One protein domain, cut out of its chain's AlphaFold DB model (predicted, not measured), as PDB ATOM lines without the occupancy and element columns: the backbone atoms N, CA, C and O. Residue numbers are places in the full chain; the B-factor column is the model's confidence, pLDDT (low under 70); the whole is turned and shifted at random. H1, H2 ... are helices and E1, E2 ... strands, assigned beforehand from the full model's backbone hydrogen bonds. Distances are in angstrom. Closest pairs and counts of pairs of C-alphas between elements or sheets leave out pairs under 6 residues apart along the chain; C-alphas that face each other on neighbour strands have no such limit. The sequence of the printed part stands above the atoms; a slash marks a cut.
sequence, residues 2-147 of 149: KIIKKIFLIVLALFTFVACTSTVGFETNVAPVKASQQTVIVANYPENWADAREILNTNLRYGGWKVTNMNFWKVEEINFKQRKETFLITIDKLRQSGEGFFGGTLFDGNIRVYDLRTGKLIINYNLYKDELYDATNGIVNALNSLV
ATOM      1  N   LYS A   2     109.484 131.317  83.031       53.97
ATOM      2  CA  LYS A   2     110.012 131.942  84.268       53.97
ATOM      3  C   LYS A   2     109.155 131.719  85.531       53.97
ATOM      4  O   LYS A   2     109.714 131.663  86.618       53.97
ATOM      5  N   ILE A   3     107.834 131.565  85.398       56.69
ATOM      6  CA  ILE A   3     106.908 131.424  86.544       56.69
ATOM      7  C   ILE A   3     106.861 129.972  87.056       56.69
ATOM      8  O   ILE A   3     107.016 129.743  88.249       56.69
ATOM      9  N   ILE A   4     106.782 128.986  86.154       57.91
ATOM     10  CA  ILE A   4     106.792 127.548  86.499       57.91
ATOM     11  C   ILE A   4     108.079 127.152  87.243       57.91
ATOM     12  O   ILE A   4     108.014 126.451  88.248       57.91
ATOM     13  N   LYS A   5     109.246 127.665  86.820       52.19
ATOM     14  CA  LYS A   5     110.521 127.428  87.522       52.19
ATOM     15  C   LYS A   5     110.542 128.005  88.942       52.19
ATOM     16  O   LYS A   5     111.159 127.407  89.814       52.19
ATOM     17  N   LYS A   6     109.867 129.137  89.184       50.78
ATOM     18  CA  LYS A   6     109.783 129.752  90.521       50.78
ATOM     19  C   LYS A   6     108.897 128.942  91.467       50.78
ATOM     20  O   LYS A   6     109.276 128.761  92.614       50.78
ATOM     21  N   ILE A   7     107.775 128.408  90.977       60.28
ATOM     22  CA  ILE A   7     106.892 127.541  91.775       60.28
ATOM     23  C   ILE A   7     107.617 126.243  92.139       60.28
ATOM     24  O   ILE A   7     107.590 125.834  93.293       60.28
ATOM     25  N   PHE A   8     108.343 125.645  91.189       56.44
ATOM     26  CA  PHE A   8     109.113 124.428  91.449       56.44
ATOM     27  C   PHE A   8     110.211 124.646  92.496       56.44
ATOM     28  O   PHE A   8     110.394 123.803  93.363       56.44
ATOM     29  N   LEU A   9     110.898 125.793  92.463       56.69
ATOM     30  CA  LEU A   9     111.909 126.139  93.468       56.69
ATOM     31  C   LEU A   9     111.312 126.348  94.865       56.69
ATOM     32  O   LEU A   9     111.932 125.960  95.848       56.69
ATOM     33  N   ILE A  10     110.115 126.933  94.956       55.94
ATOM     34  CA  ILE A  10     109.424 127.153  96.234       55.94
ATOM     35  C   ILE A  10     108.932 125.821  96.815       55.94
ATOM     36  O   ILE A  10     109.107 125.581  98.004       55.94
ATOM     37  N   VAL A  11     108.398 124.919  95.983       55.16
ATOM     38  CA  VAL A  11     108.000 123.568  96.418       55.16
ATOM     39  C   VAL A  11     109.223 122.732  96.814       55.16
ATOM     40  O   VAL A  11     109.170 122.024  97.812       55.16
ATOM     41  N   LEU A  12     110.352 122.862  96.108       50.44
ATOM     42  CA  LEU A  12     111.597 122.164  96.450       50.44
ATOM     43  C   LEU A  12     112.214 122.675  97.767       50.44
ATOM     44  O   LEU A  12     112.733 121.879  98.543       50.44
ATOM     45  N   ALA A  13     112.114 123.979  98.047       52.44
ATOM     46  CA  ALA A  13     112.564 124.576  99.307       52.44
ATOM     47  C   ALA A  13     111.637 124.253 100.498       52.44
ATOM     48  O   ALA A  13     112.079 124.246 101.644       52.44
ATOM     49  N   LEU A  14     110.360 123.941 100.251       47.34
ATOM     50  CA  LEU A  14     109.422 123.511 101.296       47.34
ATOM     51  C   LEU A  14     109.674 122.068 101.771       47.34
ATOM     52  O   LEU A  14     109.325 121.741 102.901       47.34
ATOM     53  N   PHE A  15     110.337 121.230 100.965       48.72
ATOM     54  CA  PHE A  15     110.733 119.866 101.349       48.72
ATOM     55  C   PHE A  15     112.080 119.781 102.084       48.72
ATOM     56  O   PHE A  15     112.454 118.702 102.535       48.72
ATOM     57  N   THR A  16     112.805 120.893 102.249       47.47
ATOM     58  CA  THR A  16     114.066 120.911 103.013       47.47
ATOM     59  C   THR A  16     113.891 121.200 104.500       47.47
ATOM     60  O   THR A  16     114.884 121.221 105.222       47.47
ATOM     61  N   PHE A  17     112.656 121.312 105.003       42.69
ATOM     62  CA  PHE A  17     112.390 121.038 106.417       42.69
ATOM     63  C   PHE A  17     112.425 119.521 106.635       42.69
ATOM     64  O   PHE A  17     111.431 118.895 106.998       42.69
ATOM     65  N   VAL A  18     113.597 118.918 106.411       46.06
ATOM     66  CA  VAL A  18     113.971 117.734 107.177       46.06
ATOM     67  C   VAL A  18     113.924 118.244 108.602       46.06
ATOM     68  O   VAL A  18     114.757 119.064 108.991       46.06
ATOM     69  N   ALA A  19     112.854 117.890 109.315       36.00
ATOM     70  CA  ALA A  19     112.760 118.132 110.735       36.00
ATOM     71  C   ALA A  19     114.127 117.768 111.306       36.00
ATOM     72  O   ALA A  19     114.624 116.665 111.066       36.00
ATOM     73  N   CYS A  20     114.763 118.723 111.978       37.47
ATOM     74  CA  CYS A  20     115.925 118.462 112.801       37.47
ATOM     75  C   CYS A  20     115.421 117.642 113.996       37.47
ATOM     76  O   CYS A  20     115.410 118.114 115.125       37.47
ATOM     77  N   THR A  21     114.894 116.441 113.727       43.28
ATOM     78  CA  THR A  21     114.782 115.402 114.726       43.28
ATOM     79  C   THR A  21     116.209 115.207 115.186       43.28
ATOM     80  O   THR A  21     117.137 115.174 114.372       43.28
ATOM     81  N   SER A  22     116.416 115.198 116.488       49.41
ATOM     82  CA  SER A  22     117.682 114.789 117.060       49.41
ATOM     83  C   SER A  22     118.026 113.419 116.467       49.41
ATOM     84  O   SER A  22     117.455 112.388 116.819       49.41
ATOM     85  N   THR A  23     118.894 113.406 115.453       69.06
ATOM     86  CA  THR A  23     119.264 112.176 114.764       69.06
ATOM     87  C   THR A  23     120.161 111.417 115.714       69.06
ATOM     88  O   THR A  23     121.350 111.717 115.825       69.06
ATOM     89  N   VAL A  24     119.573 110.475 116.446       86.31
ATOM     90  CA  VAL A  24     120.318 109.535 117.277       86.31
ATOM     91  C   VAL A  24     121.335 108.836 116.379       86.31
ATOM     92  O   VAL A  24     120.972 108.066 115.490       86.31
ATOM     93  N   GLY A  25     122.607 109.164 116.581       88.25
ATOM     94  CA  GLY A  25     123.727 108.654 115.801       88.25
ATOM     95  C   GLY A  25     124.540 107.630 116.578       88.25
ATOM     96  O   GLY A  25     124.466 107.556 117.806       88.25
ATOM     97  N   PHE A  26     125.338 106.851 115.850       93.56
ATOM     98  CA  PHE A  26     126.318 105.976 116.472       93.56
ATOM     99  C   PHE A  26     127.608 106.734 116.789       93.56
ATOM    100  O   PHE A  26     128.163 107.414 115.931       93.56
ATOM    101  N   GLU A  27     128.124 106.538 117.998       92.44
ATOM    102  CA  GLU A  27     129.431 107.047 118.442       92.44
ATOM    103  C   GLU A  27     130.598 106.327 117.746       92.44
ATOM    104  O   GLU A  27     131.731 106.802 117.713       92.44
ATOM    105  N   THR A  28     130.344 105.125 117.220       89.25
ATOM    106  CA  THR A  28     131.356 104.259 116.609       89.25
ATOM    107  C   THR A  28     130.776 103.475 115.435       89.25
ATOM    108  O   THR A  28     129.563 103.384 115.265       89.25
ATOM    109  N   ASN A  29     131.643 102.848 114.638       90.38
ATOM    110  CA  ASN A  29     131.199 101.879 113.639       90.38
ATOM    111  C   ASN A  29     130.681 100.611 114.332       90.38
ATOM    112  O   ASN A  29     131.454  99.890 114.973       90.38
ATOM    113  N   VAL A  30     129.390 100.324 114.168       94.50
ATOM    114  CA  VAL A  30     128.734  99.143 114.739       94.50
ATOM    115  C   VAL A  30     128.555  98.088 113.657       94.50
ATOM    116  O   VAL A  30     128.060  98.370 112.568       94.50
ATOM    117  N   ALA A  31     128.961  96.851 113.946       94.12
ATOM    118  CA  ALA A  31     128.777  95.754 113.004       94.12
ATOM    119  C   ALA A  31     127.278  95.456 112.802       94.12
ATOM    120  O   ALA A  31     126.534  95.468 113.796       94.12
ATOM    121  N   PRO A  32     126.842  95.104 111.577       96.31
ATOM    122  CA  PRO A  32     125.462  94.716 111.317       96.31
ATOM    123  C   PRO A  32     124.983  93.558 112.203       96.31
ATOM    124  O   PRO A  32     125.771  92.803 112.787       96.31
ATOM    125  N   VAL A  33     123.666  93.417 112.299       95.19
ATOM    126  CA  VAL A  33     122.964  92.464 113.160       95.19
ATOM    127  C   VAL A  33     122.039  91.615 112.292       95.19
ATOM    128  O   VAL A  33     121.336  92.128 111.426       95.19
ATOM    129  N   LYS A  34     122.028  90.296 112.490       95.06
ATOM    130  CA  LYS A  34     121.042  89.413 111.844       95.06
ATOM    131  C   LYS A  34     119.710  89.486 112.589       95.06
ATOM    132  O   LYS A  34     119.707  89.691 113.799       95.06
ATOM    133  N   ALA A  35     118.596  89.174 111.930       92.81
ATOM    134  CA  ALA A  35     117.287  89.105 112.597       92.81
ATOM    135  C   ALA A  35     117.283  88.203 113.857       92.81
ATOM    136  O   ALA A  35     116.693  88.535 114.882       92.81
ATOM    137  N   SER A  36     118.027  87.086 113.844       93.94
ATOM    138  CA  SER A  36     118.166  86.188 115.006       93.94
ATOM    139  C   SER A  36     118.913  86.797 116.200       93.94
ATOM    140  O   SER A  36     118.811  86.284 117.314       93.94
ATOM    141  N   GLN A  37     119.649  87.884 115.975       95.56
ATOM    142  CA  GLN A  37     120.417  88.631 116.966       95.56
ATOM    143  C   GLN A  37     119.664  89.883 117.447       95.56
ATOM    144  O   GLN A  37     120.240  90.702 118.162       95.56
ATOM    145  N   GLN A  38     118.387  90.058 117.092       96.88
ATOM    146  CA  GLN A  38     117.569  91.165 117.592       96.88
ATOM    147  C   GLN A  38     117.133  90.934 119.047       96.88
ATOM    148  O   GLN A  38     115.963  90.717 119.356       96.88
ATOM    149  N   THR A  39     118.093  90.939 119.962       97.50
ATOM    150  CA  THR A  39     117.921  90.714 121.398       97.50
ATOM    151  C   THR A  39     118.587  91.853 122.165       97.50
ATOM    152  O   THR A  39     119.744  92.186 121.909       97.50
ATOM    153  N   VAL A  40     117.872  92.453 123.118       97.62
ATOM    154  CA  VAL A  40     118.399  93.542 123.952       97.62
ATOM    155  C   VAL A  40     118.108  93.329 125.430       97.62
ATOM    156  O   VAL A  40     117.094  92.735 125.805       97.62
ATOM    157  N   ILE A  41     118.987  93.866 126.270       96.38
ATOM    158  CA  ILE A  41     118.740  94.090 127.691       96.38
ATOM    159  C   ILE A  41     118.335  95.550 127.871       96.38
ATOM    160  O   ILE A  41     119.017  96.432 127.360       96.38
ATOM    161  N   VAL A  42     117.272  95.812 128.626       96.12
ATOM    162  CA  VAL A  42     116.903  97.162 129.064       96.12
ATOM    163  C   VAL A  42     117.040  97.246 130.578       96.12
ATOM    164  O   VAL A  42     116.419  96.480 131.321       96.12
ATOM    165  N   ALA A  43     117.867  98.179 131.034       93.81
ATOM    166  CA  ALA A  43     118.135  98.445 132.436       93.81
ATOM    167  C   ALA A  43     117.670  99.864 132.781       93.81
ATOM    168  O   ALA A  43     118.171 100.843 132.235       93.81
ATOM    169  N   ASN A  44     116.685  99.974 133.673       90.00
ATOM    170  CA  ASN A  44     116.039 101.245 134.005       90.00
ATOM    171  C   ASN A  44     116.369 101.665 135.430       90.00
ATOM    172  O   ASN A  44     116.115 100.895 136.361       90.00
ATOM    173  N   TYR A  45     116.904 102.874 135.587       87.75
ATOM    174  CA  TYR A  45     117.150 103.472 136.890       87.75
ATOM    175  C   TYR A  45     115.827 103.571 137.674       87.75
ATOM    176  O   TYR A  45     114.819 104.013 137.119       87.75
ATOM    177  N   PRO A  46     115.784 103.104 138.936       78.00
ATOM    178  CA  PRO A  46     114.525 102.896 139.650       78.00
ATOM    179  C   PRO A  46     113.740 104.182 139.936       78.00
ATOM    180  O   PRO A  46     112.524 104.115 140.040       78.00
ATOM    181  N   GLU A  47     114.401 105.338 140.023       76.50
ATOM    182  CA  GLU A  47     113.753 106.627 140.333       76.50
ATOM    183  C   GLU A  47     113.503 107.485 139.080       76.50
ATOM    184  O   GLU A  47     113.477 108.715 139.149       76.50
ATOM    185  N   ASN A  48     113.367 106.859 137.909       78.19
ATOM    186  CA  ASN A  48     112.977 107.577 136.696       78.19
ATOM    187  C   ASN A  48     111.518 108.057 136.811       78.19
ATOM    188  O   ASN A  48     110.644 107.290 137.205       78.19
ATOM    189  N   TRP A  49     111.256 109.319 136.451       66.88
ATOM    190  CA  TRP A  49     109.941 109.965 136.626       66.88
ATOM    191  C   TRP A  49     108.830 109.353 135.756       66.88
ATOM    192  O   TRP A  49     107.670 109.350 136.152       66.88
ATOM    193  N   ALA A  50     109.173 108.835 134.575       69.00
ATOM    194  CA  ALA A  50     108.235 108.201 133.647       69.00
ATOM    195  C   ALA A  50     108.516 106.703 133.484       69.00
ATOM    196  O   ALA A  50     109.652 106.249 133.655       69.00
ATOM    197  N   ASP A  51     107.514 105.971 132.981       79.44
ATOM    198  CA  ASP A  51     107.638 104.601 132.461       79.44
ATOM    199  C   ASP A  51     108.415 104.551 131.127       79.44
ATOM    200  O   ASP A  51     108.036 103.897 130.155       79.44
ATOM    201  N   ALA A  52     109.562 105.226 131.071       82.00
ATOM    202  CA  ALA A  52     110.469 105.252 129.929       82.00
ATOM    203  C   ALA A  52     110.909 103.870 129.479       82.00
ATOM    204  O   ALA A  52     111.059 103.618 128.284       82.00
ATOM    205  N   ARG A  53     111.046 102.952 130.438       86.50
ATOM    206  CA  ARG A  53     111.270 101.544 130.146       86.50
ATOM    207  C   ARG A  53     110.145 100.963 129.295       86.50
ATOM    208  O   ARG A  53     110.443 100.245 128.353       86.50
ATOM    209  N   GLU A  54     108.883 101.244 129.606       89.56
ATOM    210  CA  GLU A  54     107.760 100.644 128.881       89.56
ATOM    211  C   GLU A  54     107.573 101.255 127.491       89.56
ATOM    212  O   GLU A  54     107.358 100.515 126.528       89.56
ATOM    213  N   ILE A  55     107.758 102.571 127.354       90.25
ATOM    214  CA  ILE A  55     107.764 103.247 126.048       90.25
ATOM    215  C   ILE A  55     108.881 102.673 125.165       90.25
ATOM    216  O   ILE A  55     108.626 102.228 124.045       90.25
ATOM    217  N   LEU A  56     110.109 102.588 125.691       93.00
ATOM    218  CA  LEU A  56     111.234 102.010 124.959       93.00
ATOM    219  C   LEU A  56     110.985 100.536 124.610       93.00
ATOM    220  O   LEU A  56     111.214 100.132 123.472       93.00
ATOM    221  N   ASN A  57     110.498  99.730 125.559       94.56
ATOM    222  CA  ASN A  57     110.190  98.314 125.344       94.56
ATOM    223  C   ASN A  57     109.157  98.123 124.233       94.56
ATOM    224  O   ASN A  57     109.293  97.212 123.415       94.56
ATOM    225  N   THR A  58     108.136  98.973 124.202       94.25
ATOM    226  CA  THR A  58     107.091  98.965 123.180       94.25
ATOM    227  C   THR A  58     107.682  99.258 121.804       94.25
ATOM    228  O   THR A  58     107.531  98.445 120.890       94.25
ATOM    229  N   ASN A  59     108.454 100.339 121.678       94.19
ATOM    230  CA  ASN A  59     109.110 100.712 120.422       94.19
ATOM    231  C   ASN A  59     110.083  99.617 119.941       94.19
ATOM    232  O   ASN A  59     110.059  99.227 118.772       94.19
ATOM    233  N   LEU A  60     110.876  99.034 120.846       96.50
ATOM    234  CA  LEU A  60     111.777  97.911 120.554       96.50
ATOM    235  C   LEU A  60     111.028  96.686 120.017       96.50
ATOM    236  O   LEU A  60     111.443  96.102 119.015       96.50
ATOM    237  N   ARG A  61     109.919  96.302 120.659       96.38
ATOM    238  CA  ARG A  61     109.098  95.159 120.232       96.38
ATOM    239  C   ARG A  61     108.483  95.392 118.855       96.38
ATOM    240  O   ARG A  61     108.502  94.472 118.042       96.38
ATOM    241  N   TYR A  62     108.009  96.607 118.564       93.81
ATOM    242  CA  TYR A  62     107.558  96.970 117.216       93.81
ATOM    243  C   TYR A  62     108.684  96.875 116.178       93.81
ATOM    244  O   TYR A  62     108.440  96.459 115.049       93.81
ATOM    245  N   GLY A  63     109.926  97.169 116.569       90.12
ATOM    246  CA  GLY A  63     111.126  96.957 115.752       90.12
ATOM    247  C   GLY A  63     111.584  95.495 115.621       90.12
ATOM    248  O   GLY A  63     112.615  95.238 115.004       90.12
ATOM    249  N   GLY A  64     110.869  94.527 116.205       94.94
ATOM    250  CA  GLY A  64     111.225  93.103 116.168       94.94
ATOM    251  C   GLY A  64     112.261  92.670 117.213       94.94
ATOM    252  O   GLY A  64     112.717  91.525 117.189       94.94
ATOM    253  N   TRP A  65     112.627  93.544 118.154       97.69
ATOM    254  CA  TRP A  65     113.590  93.224 119.206       97.69
ATOM    255  C   TRP A  65     112.948  92.440 120.351       97.69
ATOM    256  O   TRP A  65     111.925  92.822 120.922       97.69
ATOM    257  N   LYS A  66     113.606  91.353 120.752       97.44
ATOM    258  CA  LYS A  66     113.297  90.612 121.976       97.44
ATOM    259  C   LYS A  66     113.938  91.317 123.164       97.44
ATOM    260  O   LYS A  66     115.161  91.440 123.232       97.44
ATOM    261  N   VAL A  67     113.111  91.739 124.112       97.19
ATOM    262  CA  VAL A  67     113.539  92.550 125.255       97.19
ATOM    263  C   VAL A  67     113.644  91.709 126.523       97.19
ATOM    264  O   VAL A  67     112.690  91.036 126.908       97.19
ATOM    265  N   THR A  68     114.785  91.803 127.201       94.69
ATOM    266  CA  THR A  68     114.986  91.317 128.572       94.69
ATOM    267  C   THR A  68     115.152  92.508 129.504       94.69
ATOM    268  O   THR A  68     116.016  93.348 129.283       94.69
ATOM    269  N   ASN A  69     114.355  92.585 130.567       93.25
ATOM    270  CA  ASN A  69     114.494  93.653 131.555       93.25
ATOM    271  C   ASN A  69     115.487  93.251 132.653       93.25
ATOM    272  O   ASN A  69     115.496  92.104 133.101       93.25
ATOM    273  N   MET A  70     116.290  94.204 133.114       90.00
ATOM    274  CA  MET A  70     117.242  94.027 134.208       90.00
ATOM    275  C   MET A  70     117.160  95.198 135.194       90.00
ATOM    276  O   MET A  70     116.797  96.315 134.829       90.00
ATOM    277  N   ASN A  71     117.495  94.943 136.461       88.12
ATOM    278  CA  ASN A  71     117.718  96.013 137.432       88.12
ATOM    279  C   ASN A  71     118.969  96.817 137.034       88.12
ATOM    280  O   ASN A  71     120.010  96.224 136.763       88.12
ATOM    281  N   PHE A  72     118.865  98.147 137.030       89.19
ATOM    282  CA  PHE A  72     119.964  99.054 136.693       89.19
ATOM    283  C   PHE A  72     121.253  98.775 137.467       89.19
ATOM    284  O   PHE A  72     122.322  98.712 136.872       89.19
ATOM    285  N   TRP A  73     121.154  98.505 138.768       88.81
ATOM    286  CA  TRP A  73     122.320  98.265 139.621       88.81
ATOM    287  C   TRP A  73     123.060  96.965 139.296       88.81
ATOM    288  O   TRP A  73     124.219  96.813 139.649       88.81
ATOM    289  N   LYS A  74     122.419  96.035 138.575       89.12
ATOM    290  CA  LYS A  74     123.048  94.783 138.135       89.12
ATOM    291  C   LYS A  74     123.839  94.923 136.837       89.12
ATOM    292  O   LYS A  74     124.430  93.943 136.397       89.12
ATOM    293  N   VAL A  75     123.849  96.105 136.211       87.56
ATOM    294  CA  VAL A  75     124.587  96.347 134.961       87.56
ATOM    295  C   VAL A  75     126.093  96.159 135.148       87.56
ATOM    296  O   VAL A  75     126.738  95.570 134.285       87.56
ATOM    297  N   GLU A  76     126.640  96.603 136.280       84.31
ATOM    298  CA  GLU A  76     128.078  96.514 136.583       84.31
ATOM    299  C   GLU A  76     128.555  95.068 136.794       84.31
ATOM    300  O   GLU A  76     129.724  94.754 136.594       84.31
ATOM    301  N   GLU A  77     127.635  94.166 137.135       85.62
ATOM    302  CA  GLU A  77     127.907  92.745 137.365       85.62
ATOM    303  C   GLU A  77     127.800  91.903 136.077       85.62
ATOM    304  O   GLU A  77     128.037  90.690 136.094       85.62
ATOM    305  N   ILE A  78     127.418  92.501 134.940       83.12
ATOM    306  CA  ILE A  78     127.218  91.754 133.696       83.12
ATOM    307  C   ILE A  78     128.565  91.315 133.112       83.12
ATOM    308  O   ILE A  78     129.373  92.117 132.652       83.12
ATOM    309  N   ASN A  79     128.743  90.000 132.969       85.25
ATOM    310  CA  ASN A  79     129.762  89.449 132.082       85.25
ATOM    311  C   ASN A  79     129.241  89.398 130.637       85.25
ATOM    312  O   ASN A  79     128.607  88.423 130.225       85.25
ATOM    313  N   PHE A  80     129.524  90.442 129.858       78.75
ATOM    314  CA  PHE A  80     129.013  90.594 128.489       78.75
ATOM    315  C   PHE A  80     129.370  89.421 127.562       78.75
ATOM    316  O   PHE A  80     128.573  89.060 126.703       78.75
ATOM    317  N   LYS A  81     130.508  88.746 127.793       79.44
ATOM    318  CA  LYS A  81     130.950  87.596 126.982       79.44
ATOM    319  C   LYS A  81     130.059  86.359 127.122       79.44
ATOM    320  O   LYS A  81     130.149  85.458 126.297       79.44
ATOM    321  N   GLN A  82     129.235  86.293 128.167       85.69
ATOM    322  CA  GLN A  82     128.333  85.170 128.439       85.69
ATOM    323  C   GLN A  82     126.864  85.505 128.142       85.69
ATOM    324  O   GLN A  82     125.969  84.714 128.442       85.69
ATOM    325  N   ARG A  83     126.589  86.684 127.572       86.69
ATOM    326  CA  ARG A  83     125.232  87.121 127.238       86.69
ATOM    327  C   ARG A  83     124.898  86.768 125.794       86.69
ATOM    328  O   ARG A  83     125.734  86.851 124.902       86.69
ATOM    329  N   LYS A  84     123.640  86.382 125.581       91.00
ATOM    330  CA  LYS A  84     123.072  86.128 124.245       91.00
ATOM    331  C   LYS A  84     122.463  87.385 123.625       91.00
ATOM    332  O   LYS A  84     122.067  87.370 122.461       91.00
ATOM    333  N   GLU A  85     122.267  88.425 124.432       96.00
ATOM    334  CA  GLU A  85     121.741  89.702 123.976       96.00
ATOM    335  C   GLU A  85     122.809  90.476 123.200       96.00
ATOM    336  O   GLU A  85     123.987  90.432 123.539       96.00
ATOM    337  N   THR A  86     122.391  91.180 122.153       97.06
ATOM    338  CA  THR A  86     123.298  91.954 121.299       97.06
ATOM    339  C   THR A  86     123.601  93.313 121.906       97.06
ATOM    340  O   THR A  86     124.753  93.741 121.907       97.06
ATOM    341  N   PHE A  87     122.584  93.978 122.459       97.44
ATOM    342  CA  PHE A  87     122.728  95.311 123.035       97.44
ATOM    343  C   PHE A  87     122.251  95.371 124.485       97.44
ATOM    344  O   PHE A  87     121.309  94.683 124.876       97.44
ATOM    345  N   LEU A  88     122.887  96.235 125.273       96.88
ATOM    346  CA  LEU A  88     122.393  96.701 126.565       96.88
ATOM    347  C   LEU A  88     121.999  98.167 126.423       96.88
ATOM    348  O   LEU A  88     122.816  98.979 126.000       96.88
ATOM    349  N   ILE A  89     120.780  98.502 126.826       97.19
ATOM    350  CA  ILE A  89     120.275  99.868 126.884       97.19
ATOM    351  C   ILE A  89     120.084 100.248 128.347       97.19
ATOM    352  O   ILE A  89     119.330  99.592 129.068       97.19
ATOM    353  N   THR A  90     120.755 101.306 128.789       95.38
ATOM    354  CA  THR A  90     120.602 101.854 130.140       95.38
ATOM    355  C   THR A  90     119.837 103.165 130.077       95.38
ATOM    356  O   THR A  90     120.230 104.059 129.328       95.38
ATOM    357  N   ILE A  91     118.793 103.292 130.889       93.38
ATOM    358  CA  ILE A  91     118.008 104.514 131.059       93.38
ATOM    359  C   ILE A  91     118.331 105.081 132.443       93.38
ATOM    360  O   ILE A  91     117.949 104.488 133.453       93.38
ATOM    361  N   ASP A  92     119.038 106.204 132.491       90.62
ATOM    362  CA  ASP A  92     119.639 106.760 133.705       90.62
ATOM    363  C   ASP A  92     119.122 108.176 133.993       90.62
ATOM    364  O   ASP A  92     119.184 109.055 133.128       90.62
ATOM    365  N   LYS A  93     118.653 108.395 135.230       86.75
ATOM    366  CA  LYS A  93     118.254 109.702 135.785       86.75
ATOM    367  C   LYS A  93     117.283 110.497 134.903       86.75
ATOM    368  O   LYS A  93     117.453 111.703 134.748       86.75
ATOM    369  N   LEU A  94     116.256 109.845 134.360       89.62
ATOM    370  CA  LEU A  94     115.175 110.537 133.658       89.62
ATOM    371  C   LEU A  94     114.328 111.339 134.643       89.62
ATOM    372  O   LEU A  94     113.669 110.779 135.522       89.62
ATOM    373  N   ARG A  95     114.321 112.653 134.465       89.81
ATOM    374  CA  ARG A  95     113.573 113.609 135.277       89.81
ATOM    375  C   ARG A  95     112.724 114.475 134.373       89.81
ATOM    376  O   ARG A  95     113.174 114.863 133.299       89.81
ATOM    377  N   GLN A  96     111.519 114.801 134.821       89.44
ATOM    378  CA  GLN A  96     110.725 115.824 134.161       89.44
ATOM    379  C   GLN A  96     111.468 117.165 134.236       89.44
ATOM    380  O   GLN A  96     111.865 117.593 135.321       89.44
ATOM    381  N   SER A  97     111.650 117.817 133.092       90.44
ATOM    382  CA  SER A  97     112.304 119.125 132.981       90.44
ATOM    383  C   SER A  97     111.373 120.234 132.498       90.44
ATOM    384  O   SER A  97     111.730 121.412 132.565       90.44
ATOM    385  N   GLY A  98     110.154 119.886 132.080       88.88
ATOM    386  CA  GLY A  98     109.113 120.856 131.777       88.88
ATOM    387  C   GLY A  98     107.957 120.279 130.974       88.88
ATOM    388  O   GLY A  98     107.709 119.070 130.969       88.88
ATOM    389  N   GLU A  99     107.271 121.184 130.289       88.81
ATOM    390  CA  GLU A  99     106.166 120.908 129.382       88.81
ATOM    391  C   GLU A  99     106.507 121.484 128.001       88.81
ATOM    392  O   GLU A  99     107.068 122.577 127.880       88.81
ATOM    393  N   GLY A 100     106.234 120.705 126.962       80.81
ATOM    394  CA  GLY A 100     106.438 121.051 125.568       80.81
ATOM    395  C   GLY A 100     105.349 121.987 125.069       80.81
ATOM    396  O   GLY A 100     104.294 122.146 125.676       80.81
ATOM    397  N   PHE A 101     105.588 122.583 123.904       76.75
ATOM    398  CA  PHE A 101     104.682 123.571 123.311       76.75
ATOM    399  C   PHE A 101     103.250 123.042 123.081       76.75
ATOM    400  O   PHE A 101     102.297 123.814 123.117       76.75
ATOM    401  N   PHE A 102     103.097 121.729 122.881       81.38
ATOM    402  CA  PHE A 102     101.807 121.058 122.683       81.38
ATOM    403  C   PHE A 102     101.310 120.289 123.923       81.38
ATOM    404  O   PHE A 102     100.440 119.431 123.798       81.38
ATOM    405  N   GLY A 103     101.859 120.567 125.110       79.88
ATOM    406  CA  GLY A 103     101.470 119.905 126.362       79.88
ATOM    407  C   GLY A 103     102.139 118.549 126.617       79.88
ATOM    408  O   GLY A 103     101.762 117.826 127.539       79.88
ATOM    409  N   GLY A 104     103.129 118.169 125.801       82.44
ATOM    410  CA  GLY A 104     103.952 116.979 126.028       82.44
ATOM    411  C   GLY A 104     104.848 117.139 127.259       82.44
ATOM    412  O   GLY A 104     105.257 118.244 127.598       82.44
ATOM    413  N   THR A 105     105.188 116.054 127.953       87.12
ATOM    414  CA  THR A 105     106.175 116.132 129.043       87.12
ATOM    415  C   THR A 105     107.592 116.107 128.479       87.12
ATOM    416  O   THR A 105     107.926 115.220 127.694       87.12
ATOM    417  N   LEU A 106     108.426 117.051 128.915       90.25
ATOM    418  CA  LEU A 106     109.838 117.120 128.542       90.25
ATOM    419  C   LEU A 106     110.718 116.515 129.627       90.25
ATOM    420  O   LEU A 106     110.417 116.629 130.822       90.25
ATOM    421  N   PHE A 107     111.821 115.904 129.204       90.56
ATOM    422  CA  PHE A 107     112.720 115.175 130.082       90.56
ATOM    423  C   PHE A 107     114.177 115.595 129.936       90.56
ATOM    424  O   PHE A 107     114.660 115.862 128.835       90.56
ATOM    425  N   ASP A 108     114.881 115.548 131.066       91.81
ATOM    426  CA  ASP A 108     116.337 115.537 131.135       91.81
ATOM    427  C   ASP A 108     116.797 114.167 131.640       91.81
ATOM    428  O   ASP A 108     116.141 113.552 132.484       91.81
ATOM    429  N   GLY A 109     117.924 113.669 131.142       92.12
ATOM    430  CA  GLY A 109     118.446 112.361 131.534       92.12
ATOM    431  C   GLY A 109     119.360 111.772 130.474       92.12
ATOM    432  O   GLY A 109     119.794 112.471 129.566       92.12
ATOM    433  N   ASN A 110     119.662 110.480 130.582       92.88
ATOM    434  CA  ASN A 110     120.532 109.805 129.625       92.88
ATOM    435  C   ASN A 110     119.985 108.442 129.225       92.88
ATOM    436  O   ASN A 110     119.605 107.639 130.079       92.88
ATOM    437  N   ILE A 111     120.037 108.144 127.928       94.75
ATOM    438  CA  ILE A 111     119.887 106.786 127.416       94.75
ATOM    439  C   ILE A 111     121.177 106.403 126.698       94.75
ATOM    440  O   ILE A 111     121.612 107.061 125.754       94.75
ATOM    441  N   ARG A 112     121.797 105.317 127.153       95.94
ATOM    442  CA  ARG A 112     123.041 104.796 126.576       95.94
ATOM    443  C   ARG A 112     122.814 103.409 126.019       95.94
ATOM    444  O   ARG A 112     122.091 102.619 126.626       95.94
ATOM    445  N   VAL A 113     123.455 103.106 124.896       97.44
ATOM    446  CA  VAL A 113     123.425 101.776 124.286       97.44
ATOM    447  C   VAL A 113     124.837 101.240 124.149       97.44
ATOM    448  O   VAL A 113     125.705 101.902 123.583       97.44
ATOM    449  N   TYR A 114     125.046 100.022 124.630       95.81
ATOM    450  CA  TYR A 114     126.307  99.300 124.564       95.81
ATOM    451  C   TYR A 114     126.163  98.071 123.669       95.81
ATOM    452  O   TYR A 114     125.186  97.329 123.786       95.81
ATOM    453  N   ASP A 115     127.149  97.827 122.811       95.44
ATOM    454  CA  ASP A 115     127.276  96.581 122.055       95.44
ATOM    455  C   ASP A 115     127.918  95.513 122.932       95.44
ATOM    456  O   ASP A 115     129.110  95.571 123.225       95.44
ATOM    457  N   LEU A 116     127.138  94.511 123.336       94.56
ATOM    458  CA  LEU A 116     127.601  93.455 124.235       94.56
ATOM    459  C   LEU A 116     128.606  92.510 123.577       94.56
ATOM    460  O   LEU A 116     129.371  91.847 124.275       94.56
ATOM    461  N   ARG A 117     128.674  92.491 122.242       92.12
ATOM    462  CA  ARG A 117     129.668  91.713 121.492       92.12
ATOM    463  C   ARG A 117     131.067  92.305 121.647       92.12
ATOM    464  O   ARG A 117     132.052  91.577 121.566       92.12
ATOM    465  N   THR A 118     131.157  93.623 121.844       91.62
ATOM    466  CA  THR A 118     132.432  94.360 121.891       91.62
ATOM    467  C   THR A 118     132.694  95.069 123.220       91.62
ATOM    468  O   THR A 118     133.827  95.468 123.476       91.62
ATOM    469  N   GLY A 119     131.673  95.237 124.060       90.38
ATOM    470  CA  GLY A 119     131.705  96.039 125.284       90.38
ATOM    471  C   GLY A 119     131.720  97.555 125.049       90.38
ATOM    472  O   GLY A 119     131.895  98.308 126.003       90.38
ATOM    473  N   LYS A 120     131.573  98.030 123.805       93.00
ATOM    474  CA  LYS A 120     131.674  99.459 123.478       93.00
ATOM    475  C   LYS A 120     130.345 100.183 123.657       93.00
ATOM    476  O   LYS A 120     129.296  99.655 123.299       93.00
ATOM    477  N   LEU A 121     130.414 101.421 124.139       95.44
ATOM    478  CA  LEU A 121     129.323 102.389 124.040       95.44
ATOM    479  C   LEU A 121     129.140 102.772 122.566       95.44
ATOM    480  O   LEU A 121     130.097 103.197 121.920       95.44
ATOM    481  N   ILE A 122     127.932 102.591 122.037       97.06
ATOM    482  CA  ILE A 122     127.612 102.847 120.628       97.06
ATOM    483  C   ILE A 122     126.613 103.983 120.430       97.06
ATOM    484  O   ILE A 122     126.610 104.566 119.357       97.06
ATOM    485  N   ILE A 123     125.796 104.317 121.433       97.38
ATOM    486  CA  ILE A 123     124.905 105.487 121.433       97.38
ATOM    487  C   ILE A 123     124.972 106.120 122.824       97.38
ATOM    488  O   ILE A 123     124.788 105.414 123.818       97.38
ATOM    489  N   ASN A 124     125.192 107.433 122.898       96.06
ATOM    490  CA  ASN A 124     125.131 108.214 124.133       96.06
ATOM    491  C   ASN A 124     124.149 109.381 123.967       96.06
ATOM    492  O   ASN A 124     124.535 110.496 123.623       96.06
ATOM    493  N   TYR A 125     122.863 109.112 124.181       94.56
ATOM    494  CA  TYR A 125     121.816 110.107 123.993       94.56
ATOM    495  C   TYR A 125     121.532 110.838 125.308       94.56
ATOM    496  O   TYR A 125     120.969 110.258 126.240       94.56
ATOM    497  N   ASN A 126     121.934 112.109 125.380       93.56
ATOM    498  CA  ASN A 126     121.629 112.981 126.510       93.56
ATOM    499  C   ASN A 126     120.318 113.711 126.202       93.56
ATOM    500  O   ASN A 126     120.272 114.503 125.263       93.56
ATOM    501  N   LEU A 127     119.272 113.437 126.981       90.94
ATOM    502  CA  LEU A 127     118.009 114.155 126.879       90.94
ATOM    503  C   LEU A 127     118.176 115.525 127.528       90.94
ATOM    504  O   LEU A 127     118.612 115.613 128.682       90.94
ATOM    505  N   TYR A 128     117.813 116.575 126.798       91.00
ATOM    506  CA  TYR A 128     117.721 117.928 127.334       91.00
ATOM    507  C   TYR A 128     116.443 118.585 126.839       91.00
ATOM    508  O   TYR A 128     116.376 119.053 125.705       91.00
ATOM    509  N   LYS A 129     115.434 118.633 127.711       89.94
ATOM    510  CA  LYS A 129     114.083 119.092 127.373       89.94
ATOM    511  C   LYS A 129     113.506 118.361 126.155       89.94
ATOM    512  O   LYS A 129     112.847 118.975 125.321       89.94
ATOM    513  N   ASP A 130     113.745 117.054 126.084       88.31
ATOM    514  CA  ASP A 130     113.303 116.208 124.974       88.31
ATOM    515  C   ASP A 130     112.007 115.471 125.308       88.31
ATOM    516  O   ASP A 130     111.771 115.072 126.453       88.31
ATOM    517  N   GLU A 131     111.197 115.208 124.283       89.38
ATOM    518  CA  GLU A 131     110.107 114.245 124.392       89.38
ATOM    519  C   GLU A 131     110.658 112.815 124.382       89.38
ATOM    520  O   GLU A 131     111.430 112.392 123.518       89.38
ATOM    521  N   LEU A 132     110.222 112.030 125.362       87.81
ATOM    522  CA  LEU A 132     110.709 110.669 125.569       87.81
ATOM    523  C   LEU A 132     110.341 109.718 124.415       87.81
ATOM    524  O   LEU A 132     111.093 108.791 124.101       87.81
ATOM    525  N   TYR A 133     109.195 109.944 123.770       87.94
ATOM    526  CA  TYR A 133     108.766 109.162 122.611       87.94
ATOM    527  C   TYR A 133     109.735 109.326 121.433       87.94
ATOM    528  O   TYR A 133     110.200 108.328 120.879       87.94
ATOM    529  N   ASP A 134     110.118 110.561 121.118       88.25
ATOM    530  CA  ASP A 134     111.043 110.867 120.025       88.25
ATOM    531  C   ASP A 134     112.442 110.316 120.297       88.25
ATOM    532  O   ASP A 134     113.020 109.639 119.441       88.25
ATOM    533  N   ALA A 135     112.949 110.502 121.520       89.88
ATOM    534  CA  ALA A 135     114.245 109.965 121.931       89.88
ATOM    535  C   ALA A 135     114.300 108.432 121.788       89.88
ATOM    536  O   ALA A 135     115.224 107.875 121.188       89.88
ATOM    537  N   THR A 136     113.289 107.725 122.302       91.75
ATOM    538  CA  THR A 136     113.242 106.254 122.238       91.75
ATOM    539  C   THR A 136     113.042 105.739 120.811       91.75
ATOM    540  O   THR A 136     113.688 104.761 120.431       91.75
ATOM    541  N   ASN A 137     112.224 106.402 119.992       92.88
ATOM    542  CA  ASN A 137     112.076 106.076 118.574       92.88
ATOM    543  C   ASN A 137     113.373 106.268 117.793       92.88
ATOM    544  O   ASN A 137     113.736 105.403 116.997       92.88
ATOM    545  N   GLY A 138     114.090 107.368 118.029       93.25
ATOM    546  CA  GLY A 138     115.386 107.624 117.406       93.25
ATOM    547  C   GLY A 138     116.377 106.494 117.687       93.25
ATOM    548  O   GLY A 138     116.998 105.969 116.763       93.25
ATOM    549  N   ILE A 139     116.450 106.042 118.942       95.38
ATOM    550  CA  ILE A 139     117.299 104.914 119.348       95.38
ATOM    551  C   ILE A 139     116.888 103.626 118.633       95.38
ATOM    552  O   ILE A 139     117.735 102.942 118.063       95.38
ATOM    553  N   VAL A 140     115.597 103.287 118.627       95.75
ATOM    554  CA  VAL A 140     115.112 102.059 117.976       95.75
ATOM    555  C   VAL A 140     115.356 102.096 116.467       95.75
ATOM    556  O   VAL A 140     115.787 101.094 115.898       95.75
ATOM    557  N   ASN A 141     115.158 103.243 115.819       95.44
ATOM    558  CA  ASN A 141     115.438 103.425 114.396       95.44
ATOM    559  C   ASN A 141     116.927 103.258 114.081       95.44
ATOM    560  O   ASN A 141     117.267 102.561 113.121       95.44
ATOM    561  N   ALA A 142     117.811 103.820 114.912       95.69
ATOM    562  CA  ALA A 142     119.247 103.604 114.790       95.69
ATOM    563  C   ALA A 142     119.573 102.105 114.874       95.69
ATOM    564  O   ALA A 142     120.192 101.563 113.960       95.69
ATOM    565  N   LEU A 143     119.076 101.390 115.888       96.75
ATOM    566  CA  LEU A 143     119.312  99.946 116.021       96.75
ATOM    567  C   LEU A 143     118.742  99.136 114.848       96.75
ATOM    568  O   LEU A 143     119.408  98.228 114.352       96.75
ATOM    569  N   ASN A 144     117.548  99.478 114.360       95.44
ATOM    570  CA  ASN A 144     116.931  98.828 113.202       95.44
ATOM    571  C   ASN A 144     117.744  99.020 111.916       95.44
ATOM    572  O   ASN A 144     117.758  98.125 111.075       95.44
ATOM    573  N   SER A 145     118.459 100.139 111.772       94.94
ATOM    574  CA  SER A 145     119.334 100.377 110.617       94.94
ATOM    575  C   SER A 145     120.509  99.393 110.530       94.94
ATOM    576  O   SER A 145     121.056  99.186 109.448       94.94
ATOM    577  N   LEU A 146     120.869  98.740 111.643       95.38
ATOM    578  CA  LEU A 146     121.907  97.708 111.680       95.38
ATOM    579  C   LEU A 146     121.397  96.333 111.242       95.38
ATOM    580  O   LEU A 146     122.211  95.435 111.021       95.38
ATOM    581  N   VAL A 147     120.078  96.129 111.163       95.56
ATOM    582  CA  VAL A 147     119.497  94.816 110.878       95.56
ATOM    583  C   VAL A 147     119.593  94.522 109.384       95.56
ATOM    584  O   VAL A 147     118.962  95.184 108.561       95.56
TER     585      VAL A 147
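What this domain is: This is residues 2 to 147 of the 149 residues of an uncharacterized protein of Fusobacterium nucleatum subsp. polymorphum (UniProt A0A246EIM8). A twisted sheet of five strands with two helices, H2 and H3, packed over one face makes a compact two-layer body, and an arm, residues 2 to 20, of which 2 to 14 belong to H1, sticks far out from it and makes the length. The three longest strands, E3, E4 and E5, fold back and forth at one side of the sheet, and the two short ones, E1 and E2, make the other side. The printed part has 146 residues, with three named helices and five named strands in the order H1 E1 H2 E2 E3 E4 E5 H3. The sheet is mixed, in the order E2 E1 E3 E4 E5, and the class is mixed, helices and strands. The whole is loose, with a radius of gyration of the C-alphas of 18.2 A, and spans 68 by 37 by 24 A.

How they stand to each other: H1, residues 2 to 14, stands free and is not on the sheet. E1, residues 39 to 44, H2, residues 52 to 62, and E2, residues 66 to 71, form a strand-helix-strand unit, two parallel neighbour strands with a helix between, and its crossover is right-handed. N 42 and O 68 are 2.8 A apart, within hydrogen-bond range. H2 is on the sheet at a height of 9.0 A, over E1 and along it, at 1 degrees on the local plane. E3, residues 87 to 99, is parallel to E1, with N 43 and O 89 at 2.8 A. E3, E4, residues 105 to 115, and E5, residues 120 to 131, form a meander, each strand the antiparallel neighbour of the one before, in two hairpins. N 90 and O 112 are 2.9 A apart, and N 111 and O 125 are 2.9 A apart. H3, residues 132 to 145, is on the same face of the sheet as H2. H2 and H3 touch, the C-alphas of Leu 56 and Thr 136 being closest at 5.4 A, and run the same way at a tilt of 37 degrees, only just steep. Every O i to N i+4 pair is within hydrogen-bond range in H2 and H3, and 8 of 9 are in H1.

Where its parts are: H1 begins at C-alpha 2, (110.012, 131.942, 84.268), and is 19.0 A long. E1 and E2 have 6 residues each and H2 has 11. E3 measures 31.1 A and bends by 63 degrees at residue 96. E4 measures 29.6 A and bends by 65 degrees at residue 108. E5 measures 26.2 A and bends by 90 degrees at residue 128. H3, 20.1 A long, ends at C-alpha 145, (119.334, 100.377, 110.617).

The domain as a whole: The C-alphas of Lys 2 and Glu 77 are the two farthest apart, at 68.4 A. Without the stretch that stands free, the body spans 43 by 29 by 24 A. The links H1 to E1 and E2 to E3 are long, and the printed part has no cut. Residues 2 to 23 and 49 to 50 have pLDDT under 70.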